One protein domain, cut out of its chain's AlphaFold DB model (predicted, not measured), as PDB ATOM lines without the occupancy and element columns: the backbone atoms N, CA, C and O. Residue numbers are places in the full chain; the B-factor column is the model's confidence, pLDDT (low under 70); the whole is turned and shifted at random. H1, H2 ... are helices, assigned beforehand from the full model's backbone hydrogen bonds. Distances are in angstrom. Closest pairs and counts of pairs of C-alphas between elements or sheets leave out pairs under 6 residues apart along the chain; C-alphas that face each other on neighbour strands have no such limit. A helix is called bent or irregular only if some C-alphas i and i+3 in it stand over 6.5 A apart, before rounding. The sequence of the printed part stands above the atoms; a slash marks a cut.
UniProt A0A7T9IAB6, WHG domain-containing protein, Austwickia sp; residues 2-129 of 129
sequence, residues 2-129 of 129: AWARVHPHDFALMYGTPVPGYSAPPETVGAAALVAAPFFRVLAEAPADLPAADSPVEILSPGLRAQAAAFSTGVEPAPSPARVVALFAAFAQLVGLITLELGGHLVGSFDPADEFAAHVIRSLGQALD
ATOM      1  N   ALA A   2      15.466 -38.661 -14.238       90.38
ATOM      2  CA  ALA A   2      16.298 -39.016 -13.079       90.38
ATOM      3  C   ALA A   2      17.701 -39.578 -13.401       90.38
ATOM      4  O   ALA A   2      18.668 -39.127 -12.798       90.38
ATOM      5  N   TRP A   3      17.833 -40.504 -14.362       93.25
ATOM      6  CA  TRP A   3      19.145 -41.061 -14.725       93.25
ATOM      7  C   TRP A   3      20.124 -39.978 -15.196       93.25
ATOM      8  O   TRP A   3      21.232 -39.904 -14.684       93.25
ATOM      9  N   ALA A   4      19.697 -39.092 -16.099       94.25
ATOM     10  CA  ALA A   4      20.561 -38.053 -16.657       94.25
ATOM     11  C   ALA A   4      21.006 -37.024 -15.601       94.25
ATOM     12  O   ALA A   4      22.123 -36.528 -15.665       94.25
ATOM     13  N   ARG A   5      20.168 -36.758 -14.586       94.50
ATOM     14  CA  ARG A   5      20.535 -35.910 -13.437       94.50
ATOM     15  C   ARG A   5      21.603 -36.557 -12.548       94.50
ATOM     16  O   ARG A   5      22.464 -35.857 -12.030       94.50
ATOM     17  N   VAL A   6      21.546 -37.879 -12.364       97.31
ATOM     18  CA  VAL A   6      22.543 -38.642 -11.584       97.31
ATOM     19  C   VAL A   6      23.831 -38.865 -12.390       97.31
ATOM     20  O   VAL A   6      24.916 -38.888 -11.815       97.31
ATOM     21  N   HIS A   7      23.719 -38.977 -13.715       96.06
ATOM     22  CA  HIS A   7      24.804 -39.293 -14.649       96.06
ATOM     23  C   HIS A   7      25.000 -38.206 -15.731       96.06
ATOM     24  O   HIS A   7      24.952 -38.506 -16.928       96.06
ATOM     25  N   PRO A   8      25.231 -36.930 -15.362       95.31
ATOM     26  CA  PRO A   8      25.259 -35.834 -16.333       95.31
ATOM     27  C   PRO A   8      26.425 -35.949 -17.323       95.31
ATOM     28  O   PRO A   8      26.286 -35.584 -18.489       95.31
ATOM     29  N   HIS A   9      27.566 -36.495 -16.890       93.06
ATOM     30  CA  HIS A   9      28.721 -36.714 -17.762       93.06
ATOM     31  C   HIS A   9      28.486 -37.842 -18.767       93.06
ATOM     32  O   HIS A   9      28.833 -37.679 -19.933       93.06
ATOM     33  N   ASP A  10      27.847 -38.940 -18.355       92.62
ATOM     34  CA  ASP A  10      27.518 -40.047 -19.261       92.62
ATOM     35  C   ASP A  10      26.511 -39.584 -20.320       92.62
ATOM     36  O   ASP A  10      26.674 -39.860 -21.507       92.62
ATOM     37  N   PHE A  11      25.513 -38.791 -19.913       93.56
ATOM     38  CA  PHE A  11      24.590 -38.158 -20.853       93.56
ATOM     39  C   PHE A  11      25.320 -37.222 -21.831       93.56
ATOM     40  O   PHE A  11      25.093 -37.291 -23.038       93.56
ATOM     41  N   ALA A  12      26.231 -36.376 -21.338       92.44
ATOM     42  CA  ALA A  12      27.002 -35.458 -22.175       92.44
ATOM     43  C   ALA A  12      27.967 -36.177 -23.137       92.44
ATOM     44  O   ALA A  12      28.196 -35.685 -24.238       92.44
ATOM     45  N   LEU A  13      28.493 -37.349 -22.772       90.75
ATOM     46  CA  LEU A  13      29.283 -38.182 -23.685       90.75
ATOM     47  C   LEU A  13      28.453 -38.694 -24.870       90.75
ATOM     48  O   LEU A  13      28.994 -38.881 -25.957       90.75
ATOM     49  N   MET A  14      27.150 -38.914 -24.672       89.00
ATOM     50  CA  MET A  14      26.245 -39.411 -25.711       89.00
ATOM     51  C   MET A  14      25.627 -38.292 -26.559       89.00
ATOM     52  O   MET A  14      25.495 -38.448 -27.771       89.00
ATOM     53  N   TYR A  15      25.226 -37.184 -25.927       91.81
ATOM     54  CA  TYR A  15      24.381 -36.148 -26.542       91.81
ATOM     55  C   TYR A  15      24.917 -34.717 -26.386       91.81
ATOM     56  O   TYR A  15      24.232 -33.760 -26.745       91.81
ATOM     57  N   GLY A  16      26.117 -34.556 -25.828       90.06
ATOM     58  CA  GLY A  16      26.780 -33.267 -25.663       90.06
ATOM     59  C   GLY A  16      27.706 -32.910 -26.826       90.06
ATOM     60  O   GLY A  16      27.602 -33.436 -27.935       90.06
ATOM     61  N   THR A  17      28.631 -31.984 -26.569       92.19
ATOM     62  CA  THR A  17      29.623 -31.554 -27.559       92.19
ATOM     63  C   THR A  17      30.514 -32.732 -27.974       92.19
ATOM     64  O   THR A  17      31.155 -33.327 -27.104       92.19
ATOM     65  N   PRO A  18      30.620 -33.053 -29.279       89.44
ATOM     66  CA  PRO A  18      31.495 -34.120 -29.750       89.44
ATOM     67  C   PRO A  18      32.953 -33.890 -29.344       89.44
ATOM     68  O   PRO A  18      33.456 -32.766 -29.416       89.44
ATOM     69  N   VAL A  19      33.654 -34.960 -28.965       90.06
ATOM     70  CA  VAL A  19      35.078 -34.896 -28.612       90.06
ATOM     71  C   VAL A  19      35.913 -34.710 -29.890       90.06
ATOM     72  O   VAL A  19      35.876 -35.577 -30.768       90.06
ATOM     73  N   PRO A  20      36.686 -33.615 -30.031       92.50
ATOM     74  CA  PRO A  20      37.499 -33.393 -31.223       92.50
ATOM     75  C   PRO A  20      38.500 -34.528 -31.461       92.50
ATOM     76  O   PRO A  20      39.226 -34.929 -30.554       92.50
ATOM     77  N   GLY A  21      38.548 -35.039 -32.692       91.81
ATOM     78  CA  GLY A  21      39.447 -36.132 -33.077       91.81
ATOM     79  C   GLY A  21      39.009 -37.526 -32.612       91.81
ATOM     80  O   GLY A  21      39.683 -38.499 -32.941       91.81
ATOM     81  N   TYR A  22      37.889 -37.646 -31.893       89.56
ATOM     82  CA  TYR A  22      37.312 -38.937 -31.543       89.56
ATOM     83  C   TYR A  22      36.403 -39.448 -32.664       89.56
ATOM     84  O   TYR A  22      35.432 -38.794 -33.043       89.56
ATOM     85  N   SER A  23      36.699 -40.652 -33.147       87.75
ATOM     86  CA  SER A  23      35.817 -41.420 -34.024       87.75
ATOM     87  C   SER A  23      35.337 -42.639 -33.254       87.75
ATOM     88  O   SER A  23      36.152 -43.476 -32.865       87.75
ATOM     89  N   ALA A  24      34.026 -42.730 -33.024       84.62
ATOM     90  CA  ALA A  24      33.449 -43.870 -32.331       84.62
ATOM     91  C   ALA A  24      33.717 -45.161 -33.131       84.62
ATOM     92  O   ALA A  24      33.459 -45.186 -34.341       84.62
ATOM     93  N   PRO A  25      34.250 -46.215 -32.494       86.94
ATOM     94  CA  PRO A  25      34.474 -47.489 -33.162       86.94
ATOM     95  C   PRO A  25      33.164 -48.093 -33.714       86.94
ATOM     96  O   PRO A  25      32.118 -47.924 -33.089       86.94
ATOM     97  N   PRO A  26      33.168 -48.812 -34.855       85.00
ATOM     98  CA  PRO A  26      31.942 -49.353 -35.459       85.00
ATOM     99  C   PRO A  26      31.088 -50.213 -34.514       85.00
ATOM    100  O   PRO A  26      29.862 -50.238 -34.620       85.00
ATOM    101  N   GLU A  27      31.712 -50.894 -33.555       84.88
ATOM    102  CA  GLU A  27      31.045 -51.700 -32.536       84.88
ATOM    103  C   GLU A  27      30.110 -50.890 -31.620       84.88
ATOM    104  O   GLU A  27      29.171 -51.456 -31.054       84.88
ATOM    105  N   THR A  28      30.281 -49.566 -31.514       79.75
ATOM    106  CA  THR A  28      29.387 -48.722 -30.704       79.75
ATOM    107  C   THR A  28      28.003 -48.562 -31.327       79.75
ATOM    108  O   THR A  28      27.063 -48.187 -30.628       79.75
ATOM    109  N   VAL A  29      27.839 -48.876 -32.618       78.75
ATOM    110  CA  VAL A  29      26.538 -48.818 -33.306       78.75
ATOM    111  C   VAL A  29      25.536 -49.784 -32.667       78.75
ATOM    112  O   VAL A  29      24.383 -49.418 -32.446       78.75
ATOM    113  N   GLY A  30      25.980 -50.991 -32.299       74.06
ATOM    114  CA  GLY A  30      25.125 -51.975 -31.631       74.06
ATOM    115  C   GLY A  30      24.652 -51.499 -30.255       74.06
ATOM    116  O   GLY A  30      23.480 -51.648 -29.917       74.06
ATOM    117  N   ALA A  31      25.535 -50.855 -29.487       78.56
ATOM    118  CA  ALA A  31      25.184 -50.275 -28.193       78.56
ATOM    119  C   ALA A  31      24.216 -49.087 -28.335       78.56
ATOM    120  O   ALA A  31      23.253 -48.986 -27.578       78.56
ATOM    121  N   ALA A  32      24.411 -48.225 -29.339       76.00
ATOM    122  CA  ALA A  32      23.495 -47.122 -29.625       76.00
ATOM    123  C   ALA A  32      22.083 -47.620 -29.986       76.00
ATOM    124  O   ALA A  32      21.088 -47.038 -29.550       76.00
ATOM    125  N   ALA A  33      21.976 -48.741 -30.709       74.38
ATOM    126  CA  ALA A  33      20.691 -49.352 -31.046       74.38
ATOM    127  C   ALA A  33      19.893 -49.810 -29.807       74.38
ATOM    128  O   ALA A  33      18.662 -49.788 -29.831       74.38
ATOM    129  N   LEU A  34      20.559 -50.152 -28.695       77.88
ATOM    130  CA  LEU A  34      19.880 -50.511 -27.442       77.88
ATOM    131  C   LEU A  34      19.114 -49.333 -26.832       77.88
ATOM    132  O   LEU A  34      18.084 -49.546 -26.197       77.88
ATOM    133  N   VAL A  35      19.568 -48.097 -27.057       78.62
ATOM    134  CA  VAL A  35      18.847 -46.893 -26.615       78.62
ATOM    135  C   VAL A  35      17.569 -46.692 -27.428       78.62
ATOM    136  O   VAL A  35      16.568 -46.221 -26.894       78.62
ATOM    137  N   ALA A  36      17.576 -47.094 -28.702       69.62
ATOM    138  CA  ALA A  36      16.410 -47.032 -29.577       69.62
ATOM    139  C   ALA A  36      15.398 -48.165 -29.312       69.62
ATOM    140  O   ALA A  36      14.207 -47.995 -29.561       69.62
ATOM    141  N   ALA A  37      15.832 -49.313 -28.777       73.94
ATOM    142  CA  ALA A  37      14.985 -50.498 -28.593       73.94
ATOM    143  C   ALA A  37      13.680 -50.254 -27.792       73.94
ATOM    144  O   ALA A  37      12.626 -50.723 -28.231       73.94
ATOM    145  N   PRO A  38      13.667 -49.495 -26.676       78.12
ATOM    146  CA  PRO A  38      12.429 -49.173 -25.966       78.12
ATOM    147  C   PRO A  38      11.436 -48.368 -26.808       78.12
ATOM    148  O   PRO A  38      10.234 -48.601 -26.714       78.12
ATOM    149  N   PHE A  39      11.927 -47.460 -27.655       73.12
ATOM    150  CA  PHE A  39      11.099 -46.652 -28.551       73.12
ATOM    151  C   PHE A  39      10.425 -47.519 -29.623       73.12
ATOM    152  O   PHE A  39       9.238 -47.359 -29.898       73.12
ATOM    153  N   PHE A  40      11.148 -48.501 -30.168       70.06
ATOM    154  CA  PHE A  40      10.571 -49.488 -31.082       70.06
ATOM    155  C   PHE A  40       9.515 -50.368 -30.423       70.06
ATOM    156  O   PHE A  40       8.499 -50.672 -31.043       70.06
ATOM    157  N   ARG A  41       9.731 -50.763 -29.165       73.88
ATOM    158  CA  ARG A  41       8.737 -51.535 -28.418       73.88
ATOM    159  C   ARG A  41       7.440 -50.743 -28.239       73.88
ATOM    160  O   ARG A  41       6.376 -51.285 -28.500       73.88
ATOM    161  N   VAL A  42       7.535 -49.456 -27.896       73.25
ATOM    162  CA  VAL A  42       6.365 -48.560 -27.823       73.25
ATOM    163  C   VAL A  42       5.645 -48.483 -29.174       73.25
ATOM    164  O   VAL A  42       4.426 -48.610 -29.223       73.25
ATOM    165  N   LEU A  43       6.384 -48.357 -30.283       67.81
ATOM    166  CA  LEU A  43       5.784 -48.377 -31.621       67.81
ATOM    167  C   LEU A  43       5.069 -49.691 -31.953       67.81
ATOM    168  O   LEU A  43       4.048 -49.640 -32.634       67.81
ATOM    169  N   ALA A  44       5.608 -50.834 -31.526       68.75
ATOM    170  CA  ALA A  44       5.045 -52.154 -31.806       68.75
ATOM    171  C   ALA A  44       3.823 -52.484 -30.934       68.75
ATOM    172  O   ALA A  44       2.934 -53.209 -31.372       68.75
ATOM    173  N   GLU A  45       3.781 -51.964 -29.706       69.38
ATOM    174  CA  GLU A  45       2.685 -52.186 -28.754       69.38
ATOM    175  C   GLU A  45       1.490 -51.251 -28.994       69.38
ATOM    176  O   GLU A  45       0.369 -51.580 -28.603       69.38
ATOM    177  N   ALA A  46       1.698 -50.107 -29.652       65.12
ATOM    178  CA  ALA A  46       0.622 -49.175 -29.964       65.12
ATOM    179  C   ALA A  46      -0.291 -49.728 -31.089       65.12
ATOM    180  O   ALA A  46       0.221 -50.043 -32.173       65.12
ATOM    181  N   PRO A  47      -1.623 -49.816 -30.876       63.53
ATOM    182  CA  PRO A  47      -2.587 -50.323 -31.854       63.53
ATOM    183  C   PRO A  47      -2.397 -49.751 -33.266       63.53
ATOM    184  O   PRO A  47      -2.059 -48.581 -33.441       63.53
ATOM    185  N   ALA A  48      -2.586 -50.581 -34.294       59.47
ATOM    186  CA  ALA A  48      -2.371 -50.187 -35.692       59.47
ATOM    187  C   ALA A  48      -3.436 -49.207 -36.221       59.47
ATOM    188  O   ALA A  48      -3.201 -48.518 -37.212       59.47
ATOM    189  N   ASP A  49      -4.598 -49.174 -35.573       56.16
ATOM    190  CA  ASP A  49      -5.776 -48.367 -35.888       56.16
ATOM    191  C   ASP A  49      -5.835 -47.039 -35.125       56.16
ATOM    192  O   ASP A  49      -6.740 -46.245 -35.379       56.16
ATOM    193  N   LEU A  50      -4.874 -46.784 -34.234       53.69
ATOM    194  CA  LEU A  50      -4.726 -45.493 -33.577       53.69
ATOM    195  C   LEU A  50      -4.433 -44.416 -34.636       53.69
ATOM    196  O   LEU A  50      -3.398 -44.483 -35.320       53.69
ATOM    197  N   PRO A  51      -5.363 -43.467 -34.850       50.84
ATOM    198  CA  PRO A  51      -5.111 -42.354 -35.739       50.84
ATOM    199  C   PRO A  51      -4.082 -41.479 -35.043       50.84
ATOM    200  O   PRO A  51      -4.441 -40.860 -34.053       50.84
ATOM    201  N   ALA A  52      -2.852 -41.429 -35.574       54.78
ATOM    202  CA  ALA A  52      -1.815 -40.519 -35.086       54.78
ATOM    203  C   ALA A  52      -2.464 -39.151 -34.846       54.78
ATOM    204  O   ALA A  52      -2.880 -38.515 -35.822       54.78
ATOM    205  N   ALA A  53      -2.662 -38.793 -33.573       49.56
ATOM    206  CA  ALA A  53      -3.564 -37.727 -33.169       49.56
ATOM    207  C   ALA A  53      -3.244 -36.503 -33.994       49.56
ATOM    208  O   ALA A  53      -2.062 -36.180 -34.010       49.56
ATOM    209  N   ASP A  54      -4.263 -35.916 -34.655       45.91
ATOM    210  CA  ASP A  54      -4.310 -34.796 -35.625       45.91
ATOM    211  C   ASP A  54      -3.116 -33.824 -35.617       45.91
ATOM    212  O   ASP A  54      -3.231 -32.597 -35.549       45.91
ATOM    213  N   SER A  55      -1.924 -34.375 -35.708       45.38
ATOM    214  CA  SER A  55      -0.690 -33.671 -35.832       45.38
ATOM    215  C   SER A  55      -0.716 -33.315 -37.296       45.38
ATOM    216  O   SER A  55      -0.985 -34.189 -38.132       45.38
ATOM    217  N   PRO A  56      -0.486 -32.049 -37.651       45.34
ATOM    218  CA  PRO A  56      -0.194 -31.708 -39.017       45.34
ATOM    219  C   PRO A  56       1.159 -32.354 -39.317       45.34
ATOM    220  O   PRO A  56       2.184 -31.687 -39.408       45.34
ATOM    221  N   VAL A  57       1.178 -33.674 -39.505       51.28
ATOM    222  CA  VAL A  57       2.109 -34.325 -40.396       51.28
ATOM    223  C   VAL A  57       1.676 -33.822 -41.764       51.28
ATOM    224  O   VAL A  57       0.980 -34.482 -42.533       51.28
ATOM    225  N   GLU A  58       2.045 -32.562 -42.003       56.31
ATOM    226  CA  GLU A  58       2.338 -31.985 -43.292       56.31
ATOM    227  C   GLU A  58       2.764 -33.131 -44.194       56.31
ATOM    228  O   GLU A  58       3.629 -33.919 -43.798       56.31
ATOM    229  N   ILE A  59       2.092 -33.273 -45.340       70.31
ATOM    230  CA  ILE A  59       2.332 -34.339 -46.315       70.31
ATOM    231  C   ILE A  59       3.834 -34.621 -46.345       70.31
ATOM    232  O   ILE A  59       4.591 -33.796 -46.858       70.31
ATOM    233  N   LEU A  60       4.256 -35.742 -45.731       82.31
ATOM    234  CA  LEU A  60       5.684 -36.005 -45.544       82.31
ATOM    235  C   LEU A  60       6.351 -35.865 -46.900       82.31
ATOM    236  O   LEU A  60       5.911 -36.512 -47.864       82.31
ATOM    237  N   SER A  61       7.393 -35.036 -46.964       90.25
ATOM    238  CA  SER A  61       8.135 -34.872 -48.204       90.25
ATOM    239  C   SER A  61       8.576 -36.255 -48.710       90.25
ATOM    240  O   SER A  61       8.854 -37.151 -47.899       90.25
ATOM    241  N   PRO A  62       8.654 -36.473 -50.034       90.50
ATOM    242  CA  PRO A  62       9.055 -37.772 -50.573       90.50
ATOM    243  C   PRO A  62      10.375 -38.287 -49.977       90.50
ATOM    244  O   PRO A  62      10.500 -39.478 -49.695       90.50
ATOM    245  N   GLY A  63      11.324 -37.383 -49.709       93.56
ATOM    246  CA  GLY A  63      12.598 -37.710 -49.068       93.56
ATOM    247  C   GLY A  63      12.444 -38.208 -47.630       93.56
ATOM    248  O   GLY A  63      12.982 -39.260 -47.292       93.56
ATOM    249  N   LEU A  64      11.664 -37.510 -46.797       90.31
ATOM    250  CA  LEU A  64      11.457 -37.913 -45.403       90.31
ATOM    251  C   LEU A  64      10.677 -39.231 -45.305       90.31
ATOM    252  O   LEU A  64      10.991 -40.087 -44.480       90.31
ATOM    253  N   ARG A  65       9.713 -39.448 -46.210       89.19
ATOM    254  CA  ARG A  65       9.004 -40.729 -46.325       89.19
ATOM    255  C   ARG A  65       9.957 -41.877 -46.666       89.19
ATOM    256  O   ARG A  65       9.847 -42.943 -46.067       89.19
ATOM    257  N   ALA A  66      10.885 -41.665 -47.600       90.75
ATOM    258  CA  ALA A  66      11.879 -42.671 -47.971       90.75
ATOM    259  C   ALA A  66      12.835 -42.994 -46.808       90.75
ATOM    260  O   ALA A  66      13.118 -44.164 -46.561       90.75
ATOM    261  N   GLN A  67      13.277 -41.981 -46.056       90.94
ATOM    262  CA  GLN A  67      14.109 -42.166 -44.861       90.94
ATOM    263  C   GLN A  67      13.384 -42.979 -43.777       90.94
ATOM    264  O   GLN A  67      13.939 -43.942 -43.251       90.94
ATOM    265  N   ALA A  68      12.125 -42.639 -43.488       87.88
ATOM    266  CA  ALA A  68      11.307 -43.355 -42.512       87.88
ATOM    267  C   ALA A  68      11.033 -44.816 -42.922       87.88
ATOM    268  O   ALA A  68      11.077 -45.720 -42.086       87.88
ATOM    269  N   ALA A  69      10.802 -45.066 -44.216       86.00
ATOM    270  CA  ALA A  69      10.624 -46.417 -44.747       86.00
ATOM    271  C   ALA A  69      11.903 -47.259 -44.617       86.00
ATOM    272  O   ALA A  69      11.834 -48.403 -44.173       86.00
ATOM    273  N   ALA A  70      13.074 -46.689 -44.929       87.50
ATOM    274  CA  ALA A  70      14.355 -47.384 -44.805       87.50
ATOM    275  C   ALA A  70      14.621 -47.852 -43.364       87.50
ATOM    276  O   ALA A  70      15.113 -48.961 -43.154       87.50
ATOM    277  N   PHE A  71      14.231 -47.044 -42.376       81.62
ATOM    278  CA  PHE A  71      14.380 -47.370 -40.958       81.62
ATOM    279  C   PHE A  71      13.476 -48.523 -40.491       81.62
ATOM    280  O   PHE A  71      13.791 -49.200 -39.517       81.62
ATOM    281  N   SER A  72      12.374 -48.771 -41.199       79.56
ATOM    282  CA  SER A  72      11.404 -49.826 -40.868       79.56
ATOM    283  C   SER A  72      11.718 -51.171 -41.533       79.56
ATOM    284  O   SER A  72      10.959 -52.127 -41.386       79.56
ATOM    285  N   THR A  73      12.820 -51.266 -42.285       80.44
ATOM    286  CA  THR A  73      13.195 -52.485 -43.013       80.44
ATOM    287  C   THR A  73      13.382 -53.661 -42.049       80.44
ATOM    288  O   THR A  73      14.240 -53.615 -41.173       80.44
ATOM    289  N   GLY A  74      12.607 -54.734 -42.235       75.75
ATOM    290  CA  GLY A  74      12.700 -55.952 -41.417       75.75
ATOM    291  C   GLY A  74      11.877 -55.938 -40.122       75.75
ATOM    292  O   GLY A  74      12.011 -56.865 -39.326       75.75
ATOM    293  N   VAL A  75      11.030 -54.924 -39.909       77.38
ATOM    294  CA  VAL A  75      10.062 -54.861 -38.802       77.38
ATOM    295  C   VAL A  75       8.678 -55.260 -39.318       77.38
ATOM    296  O   VAL A  75       8.205 -54.665 -40.282       77.38
ATOM    297  N   GLU A  76       8.022 -56.233 -38.676       78.50
ATOM    298  CA  GLU A  76       6.681 -56.701 -39.060       78.50
ATOM    299  C   GLU A  76       5.723 -56.788 -37.851       78.50
ATOM    300  O   GLU A  76       6.068 -57.444 -36.864       78.50
ATOM    301  N   PRO A  77       4.518 -56.176 -37.918       78.19
ATOM    302  CA  PRO A  77       4.042 -55.309 -39.002       78.19
ATOM    303  C   PRO A  77       4.840 -53.997 -39.071       78.19
ATOM    304  O   PRO A  77       5.189 -53.413 -38.044       78.19
ATOM    305  N   ALA A  78       5.127 -53.525 -40.286       79.25
ATOM    306  CA  ALA A  78       5.887 -52.292 -40.471       79.25
ATOM    307  C   ALA A  78       5.100 -51.062 -39.961       79.25
ATOM    308  O   ALA A  78       3.948 -50.863 -40.366       79.25
ATOM    309  N   PRO A  79       5.694 -50.196 -39.114       79.56
ATOM    310  CA  PRO A  79       5.048 -48.959 -38.689       79.56
ATOM    311  C   PRO A  79       4.875 -47.999 -39.873       79.56
ATOM    312  O   PRO A  79       5.673 -47.976 -40.814       79.56
ATOM    313  N   SER A  80       3.844 -47.153 -39.820       82.12
ATOM    314  CA  SER A  80       3.658 -46.128 -40.848       82.12
ATOM    315  C   SER A  80       4.820 -45.115 -40.827       82.12
ATOM    316  O   SER A  80       5.331 -44.788 -39.749       82.12
ATOM    317  N   PRO A  81       5.220 -44.539 -41.978       84.06
ATOM    318  CA  PRO A  81       6.257 -43.504 -42.015       84.06
ATOM    319  C   PRO A  81       5.984 -42.323 -41.075       84.06
ATOM    320  O   PRO A  81       6.914 -41.775 -40.491       84.06
ATOM    321  N   ALA A  82       4.711 -41.958 -40.887       81.81
ATOM    322  CA  ALA A  82       4.305 -40.907 -39.956       81.81
ATOM    323  C   ALA A  82       4.644 -41.261 -38.500       81.81
ATOM    324  O   ALA A  82       5.219 -40.434 -37.798       81.81
ATOM    325  N   ARG A  83       4.382 -42.503 -38.070       79.88
ATOM    326  CA  ARG A  83       4.711 -42.974 -36.714       79.88
ATOM    327  C   ARG A  83       6.214 -43.018 -36.466       79.88
ATOM    328  O   ARG A  83       6.664 -42.632 -35.394       79.88
ATOM    329  N   VAL A  84       7.003 -43.426 -37.461       83.44
ATOM    330  CA  VAL A  84       8.472 -43.394 -37.364       83.44
ATOM    331  C   VAL A  84       8.966 -41.960 -37.175       83.44
ATOM    332  O   VAL A  84       9.762 -41.696 -36.279       83.44
ATOM    333  N   VAL A  85       8.472 -41.017 -37.982       86.00
ATOM    334  CA  VAL A  85       8.846 -39.599 -37.867       86.00
ATOM    335  C   VAL A  85       8.427 -39.023 -36.513       86.00
ATOM    336  O   VAL A  85       9.241 -38.373 -35.861       86.00
ATOM    337  N   ALA A  86       7.201 -39.298 -36.060       82.12
ATOM    338  CA  ALA A  86       6.712 -38.861 -34.756       82.12
ATOM    339  C   ALA A  86       7.580 -39.408 -33.611       82.12
ATOM    340  O   ALA A  86       7.942 -38.661 -32.702       82.12
ATOM    341  N   LEU A  87       8.008 -40.673 -33.691       82.44
ATOM    342  CA  LEU A  87       8.903 -41.277 -32.704       82.44
ATOM    343  C   LEU A  87      10.248 -40.546 -32.630       82.44
ATOM    344  O   LEU A  87      10.714 -40.211 -31.541       82.44
ATOM    345  N   PHE A  88      10.871 -40.274 -33.778       85.62
ATOM    346  CA  PHE A  88      12.136 -39.540 -33.823       85.62
ATOM    347  C   PHE A  88      11.986 -38.092 -33.355       85.62
ATOM    348  O   PHE A  88      12.877 -37.577 -32.680       85.62
ATOM    349  N   ALA A  89      10.859 -37.446 -33.657       86.69
ATOM    350  CA  ALA A  89      10.548 -36.117 -33.144       86.69
ATOM    351  C   ALA A  89      10.393 -36.127 -31.615       86.69
ATOM    352  O   ALA A  89      10.899 -35.227 -30.945       86.69
ATOM    353  N   ALA A  90       9.744 -37.148 -31.051       85.19
ATOM    354  CA  ALA A  90       9.622 -37.327 -29.608       85.19
ATOM    355  C   ALA A  90      10.982 -37.588 -28.944       85.19
ATOM    356  O   ALA A  90      11.308 -36.967 -27.933       85.19
ATOM    357  N   PHE A  91      11.810 -38.445 -29.545       86.75
ATOM    358  CA  PHE A  91      13.180 -38.685 -29.094       86.75
ATOM    359  C   PHE A  91      14.014 -37.396 -29.090       86.75
ATOM    360  O   PHE A  91      14.630 -37.067 -28.076       86.75
ATOM    361  N   ALA A  92      13.985 -36.629 -30.183       90.06
ATOM    362  CA  ALA A  92      14.705 -35.362 -30.294       90.06
ATOM    363  C   ALA A  92      14.248 -34.341 -29.239       90.06
ATOM    364  O   ALA A  92      15.085 -33.697 -28.606       90.06
ATOM    365  N   GLN A  93      12.938 -34.228 -29.004       91.62
ATOM    366  CA  GLN A  93      12.381 -33.347 -27.974       91.62
ATOM    367  C   GLN A  93      12.796 -33.774 -26.564       91.62
ATOM    368  O   GLN A  93      13.156 -32.921 -25.755       91.62
ATOM    369  N   LEU A  94      12.809 -35.077 -26.271       90.81
ATOM    370  CA  LEU A  94      13.250 -35.586 -24.975       90.81
ATOM    371  C   LEU A  94      14.737 -35.303 -24.730       90.81
ATOM    372  O   LEU A  94      15.086 -34.796 -23.666       90.81
ATOM    373  N   VAL A  95      15.606 -35.602 -25.703       92.94
ATOM    374  CA  VAL A  95      17.046 -35.307 -25.604       92.94
ATOM    375  C   VAL A  95      17.265 -33.806 -25.430       92.94
ATOM    376  O   VAL A  95      17.987 -33.402 -24.524       92.94
ATOM    377  N   GLY A  96      16.595 -32.977 -26.236       94.50
ATOM    378  CA  GLY A  96      16.684 -31.521 -26.145       94.50
ATOM    379  C   GLY A  96      16.263 -30.984 -24.780       94.50
ATOM    380  O   GLY A  96      16.969 -30.162 -24.203       94.50
ATOM    381  N   LEU A  97      15.162 -31.489 -24.224       95.62
ATOM    382  CA  LEU A  97      14.689 -31.092 -22.902       95.62
ATOM    383  C   LEU A  97      15.701 -31.437 -21.797       95.62
ATOM    384  O   LEU A  97      15.978 -30.588 -20.953       95.62
ATOM    385  N   ILE A  98      16.291 -32.639 -21.827       95.50
ATOM    386  CA  ILE A  98      17.337 -33.034 -20.863       95.50
ATOM    387  C   ILE A  98      18.566 -32.134 -21.021       95.50
ATOM    388  O   ILE A  98      19.114 -31.663 -20.029       95.50
ATOM    389  N   THR A  99      18.993 -31.862 -22.256       96.31
ATOM    390  CA  THR A  99      20.139 -30.985 -22.528       96.31
ATOM    391  C   THR A  99      19.905 -29.564 -22.010       96.31
ATOM    392  O   THR A  99      20.804 -28.985 -21.404       96.31
ATOM    393  N   LEU A 100      18.705 -29.005 -22.201       96.56
ATOM    394  CA  LEU A 100      18.342 -27.684 -21.676       96.56
ATOM    395  C   LEU A 100      18.362 -27.653 -20.147       96.56
ATOM    396  O   LEU A 100      18.889 -26.709 -19.559       96.56
ATOM    397  N   GLU A 101      17.809 -28.685 -19.513       96.19
ATOM    398  CA  GLU A 101      17.804 -28.821 -18.062       96.19
ATOM    399  C   GLU A 101      19.231 -28.917 -17.504       96.19
ATOM    400  O   GLU A 101      19.632 -28.085 -16.691       96.19
ATOM    401  N   LEU A 102      20.021 -29.892 -17.968       96.25
ATOM    402  CA  LEU A 102      21.383 -30.117 -17.473       96.25
ATOM    403  C   LEU A 102      22.326 -28.951 -17.790       96.25
ATOM    404  O   LEU A 102      23.263 -28.698 -17.038       96.25
ATOM    405  N   GLY A 103      22.077 -28.230 -18.886       95.19
ATOM    406  CA  GLY A 103      22.813 -27.021 -19.253       95.19
ATOM    407  C   GLY A 103      22.427 -25.775 -18.446       95.19
ATOM    408  O   GLY A 103      23.028 -24.723 -18.644       95.19
ATOM    409  N   GLY A 104      21.429 -25.856 -17.560       95.94
ATOM    410  CA  GLY A 104      20.956 -24.720 -16.766       95.94
ATOM    411  C   GLY A 104      20.150 -23.689 -17.564       95.94
ATOM    412  O   GLY A 104      19.866 -22.607 -17.058       95.94
ATOM    413  N   HIS A 105      19.741 -24.006 -18.796       97.12
ATOM    414  CA  HIS A 105      18.976 -23.093 -19.653       97.12
ATOM    415  C   HIS A 105      17.539 -22.866 -19.168       97.12
ATOM    416  O   HIS A 105      16.876 -21.946 -19.645       97.12
ATOM    417  N   LEU A 106      17.058 -23.686 -18.231       96.88
ATOM    418  CA  LEU A 106      15.740 -23.535 -17.616       96.88
ATOM    419  C   LEU A 106      15.760 -22.697 -16.326       96.88
ATOM    420  O   LEU A 106      14.693 -22.300 -15.854       96.88
ATOM    421  N   VAL A 107      16.940 -22.365 -15.783       97.00
ATOM    422  CA  VAL A 107      17.075 -21.550 -14.564       97.00
ATOM    423  C   VAL A 107      16.387 -20.195 -14.754       97.00
ATOM    424  O   VAL A 107      16.614 -19.498 -15.741       97.00
ATOM    425  N   GLY A 108      15.529 -19.816 -13.800       96.56
ATOM    426  CA  GLY A 108      14.722 -18.591 -13.878       96.56
ATOM    427  C   GLY A 108      13.469 -18.701 -14.761       96.56
ATOM    428  O   GLY A 108      12.799 -17.694 -14.984       96.56
ATOM    429  N   SER A 109      13.142 -19.901 -15.249       95.88
ATOM    430  CA  SER A 109      11.915 -20.196 -15.996       95.88
ATOM    431  C   SER A 109      11.253 -21.482 -15.479       95.88
ATOM    432  O   SER A 109      10.626 -21.466 -14.424       95.88
ATOM    433  N   PHE A 110      11.402 -22.596 -16.192       95.88
ATOM    434  CA  PHE A 110      10.886 -23.916 -15.837       95.88
ATOM    435  C   PHE A 110      11.891 -24.682 -14.965       95.88
ATOM    436  O   PHE A 110      12.361 -25.750 -15.347       95.88
ATOM    437  N   ASP A 111      12.242 -24.110 -13.812       94.06
ATOM    438  CA  ASP A 111      13.132 -24.715 -12.817       94.06
ATOM    439  C   ASP A 111      12.455 -24.693 -11.432       94.06
ATOM    440  O   ASP A 111      12.129 -23.606 -10.942       94.06
ATOM    441  N   PRO A 112      12.187 -25.855 -10.799       93.25
ATOM    442  CA  PRO A 112      12.524 -27.216 -11.237       93.25
ATOM    443  C   PRO A 112      11.752 -27.675 -12.488       93.25
ATOM    444  O   PRO A 112      10.570 -27.376 -12.661       93.25
ATOM    445  N   ALA A 113      12.422 -28.448 -13.350       95.31
ATOM    446  CA  ALA A 113      11.909 -28.825 -14.672       95.31
ATOM    447  C   ALA A 113      10.863 -29.954 -14.672       95.31
ATOM    448  O   ALA A 113      10.291 -30.245 -15.721       95.31
ATOM    449  N   ASP A 114      10.594 -30.603 -13.535       94.69
ATOM    450  CA  ASP A 114       9.802 -31.839 -13.464       94.69
ATOM    451  C   ASP A 114       8.380 -31.701 -14.035       94.69
ATOM    452  O   ASP A 114       7.957 -32.538 -14.833       94.69
ATOM    453  N   GLU A 115       7.654 -30.634 -13.690       95.56
ATOM    454  CA  GLU A 115       6.284 -30.407 -14.181       95.56
ATOM    455  C   GLU A 115       6.253 -30.101 -15.683       95.56
ATOM    456  O   GLU A 115       5.419 -30.629 -16.428       95.56
ATOM    457  N   PHE A 116       7.203 -29.291 -16.154       94.81
ATOM    458  CA  PHE A 116       7.348 -28.991 -17.576       94.81
ATOM    459  C   PHE A 116       7.715 -30.251 -18.366       94.81
ATOM    460  O   PHE A 116       7.105 -30.541 -19.396       94.81
ATOM    461  N   ALA A 117       8.632 -31.063 -17.844       94.19
ATOM    462  CA  ALA A 117       9.004 -32.335 -18.442       94.19
ATOM    463  C   ALA A 117       7.837 -33.321 -18.495       94.19
ATOM    464  O   ALA A 117       7.620 -33.957 -19.527       94.19
ATOM    465  N   ALA A 118       7.052 -33.423 -17.422       93.38
ATOM    466  CA  ALA A 118       5.855 -34.256 -17.393       93.38
ATOM    467  C   ALA A 118       4.816 -33.796 -18.427       93.38
ATOM    468  O   ALA A 118       4.165 -34.628 -19.061       93.38
ATOM    469  N   HIS A 119       4.661 -32.482 -18.621       92.31
ATOM    470  CA  HIS A 119       3.813 -31.935 -19.674       92.31
ATOM    471  C   HIS A 119       4.324 -32.313 -21.072       92.31
ATOM    472  O   HIS A 119       3.563 -32.899 -21.834       92.31
ATOM    473  N   VAL A 120       5.602 -32.066 -21.378       90.62
ATOM    474  CA  VAL A 120       6.201 -32.413 -22.681       90.62
ATOM    475  C   VAL A 120       6.055 -33.907 -22.966       90.62
ATOM    476  O   VAL A 120       5.556 -34.271 -24.022       90.62
ATOM    477  N   ILE A 121       6.399 -34.784 -22.017       87.81
ATOM    478  CA  ILE A 121       6.297 -36.241 -22.197       87.81
ATOM    479  C   ILE A 121       4.852 -36.682 -22.474       87.81
ATOM    480  O   ILE A 121       4.636 -37.527 -23.340       87.81
ATOM    481  N   ARG A 122       3.855 -36.107 -21.784       86.12
ATOM    482  CA  ARG A 122       2.441 -36.400 -22.074       86.12
ATOM    483  C   ARG A 122       2.040 -35.957 -23.477       86.12
ATOM    484  O   ARG A 122       1.419 -36.743 -24.183       86.12
ATOM    485  N   SER A 123       2.418 -34.748 -23.885       82.81
ATOM    486  CA  SER A 123       2.123 -34.234 -25.228       82.81
ATOM    487  C   SER A 123       2.797 -35.072 -26.321       82.81
ATOM    488  O   SER A 123       2.220 -35.282 -27.381       82.81
ATOM    489  N   LEU A 124       3.995 -35.602 -26.050       79.31
ATOM    490  CA  LEU A 124       4.676 -36.544 -26.941       79.31
ATOM    491  C   LEU A 124       3.930 -37.874 -27.060       79.31
ATOM    492  O   LEU A 124       3.806 -38.384 -28.166       79.31
ATOM    493  N   GLY A 125       3.432 -38.424 -25.947       73.94
ATOM    494  CA  GLY A 125       2.614 -39.642 -25.961       73.94
ATOM    495  C   GLY A 125       1.340 -39.457 -26.783       73.94
ATOM    496  O   GLY A 125       1.070 -40.250 -27.673       73.94
ATOM    497  N   GLN A 126       0.647 -38.335 -26.585       71.75
ATOM    498  CA  GLN A 126      -0.546 -37.988 -27.361       71.75
ATOM    499  C   GLN A 126      -0.277 -37.831 -28.861       71.75
ATOM    500  O   GLN A 126      -1.189 -38.040 -29.638       71.75
ATOM    501  N   ALA A 127       0.935 -37.451 -29.277       65.06
ATOM    502  CA  ALA A 127       1.297 -37.354 -30.693       65.06
ATOM    503  C   ALA A 127       1.682 -38.710 -31.325       65.06
ATOM    504  O   ALA A 127       1.898 -38.781 -32.538       65.06
ATOM    505  N   LEU A 128       1.858 -39.751 -30.503       63.06
ATOM    506  CA  LEU A 128       2.178 -41.118 -30.923       63.06
ATOM    507  C   LEU A 128       0.957 -42.048 -30.893       63.06
ATOM    508  O   LEU A 128       0.950 -43.020 -31.655       63.06
ATOM    509  N   ASP A 129      -0.013 -41.749 -30.023       55.69
ATOM    510  CA  ASP A 129      -1.374 -42.305 -30.014       55.69
ATOM    511  C   ASP A 129      -2.211 -41.751 -31.179       55.69
ATOM    512  O   ASP A 129      -3.141 -42.457 -31.619       55.69
TER     513      ASP A 129
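What this domain is: This is residues 2 to 129 of the 129 residues of the protein "WHG domain-containing protein" of Austwickia sp (UniProt A0A7T9IAB6). One long helix, H5, runs through the middle, and H6 folds back beside it as a helical hairpin. H4 packs on the first residues of H5, about perpendicular to it, short H1 and H2 sit near its last residues, and bent H3 reaches it with arm H3b, while residues 17 to 31, of which 28 to 31 belong to H3, stick out and stand free. The printed part has 128 residues with six named helices, H1 to H6 in chain order, and no named strand: all helix. It is only just compact, close to loose, with a radius of gyration of the C-alphas of 16.6 A and spans of 40 by 38 by 26 A.

Where its parts are: H1, residues 2 to 6, begins with C-alpha 2 at (16.298, -39.016, -13.079). H2 is residues 8 to 15. H3, residues 28 to 45, was assigned as one helix by its hydrogen bonds but is bent, with C-alphas 35 and 38 6.8 A apart; its arms are H3a, residues 28 to 35, and H3b, residues 38 to 45. H4 is residues 62 to 71, 14.6 A long. H5, residues 81 to 102, is 31.8 A long. H6, residues 114 to 126, is 18.4 A long and ends with C-alpha 126 at (-0.546, -37.988, -27.361).

How they stand to each other: The hub is H5. H6 only just touches it, with 3 pairs of C-alphas within 8 A, closest Ala 90 and Leu 124 at 5.7 A; they run opposite ways at a shallow tilt of 5 degrees. H4 touches residues 81 to 85 of H5, about perpendicular at 82 degrees, closest C-alphas Ala 68 and Pro 81, 5.1 A. H3b only just touches H5, with 3 pairs, closest C-alphas Phe 39 and Leu 87, 7.1 A. H2 only just touches H5, with 3 pairs, closest C-alphas Pro 8 and Leu 102, 7.0 A. H1 is close to H2 but not clearly touching, closest C-alphas Ala 4 and Phe 11, 5.8 A. H3a and H5 are apart. Every O i to N i+4 pair is within hydrogen-bond range in H1, H2, H3b, H4, H5 and H6; in H3a 2 of 4 are.

The domain as a whole: The C-alphas of Gly 21 and Asp 49, the two farthest apart, are 46.9 A from each other. The printed part has no cut. The links H2 to H3, H3 to H4 and H5 to H6 are long. The mean pLDDT of the printed part is 82.6; residue 36, residues 43 to 58 and residues 127 to 129 are under 70.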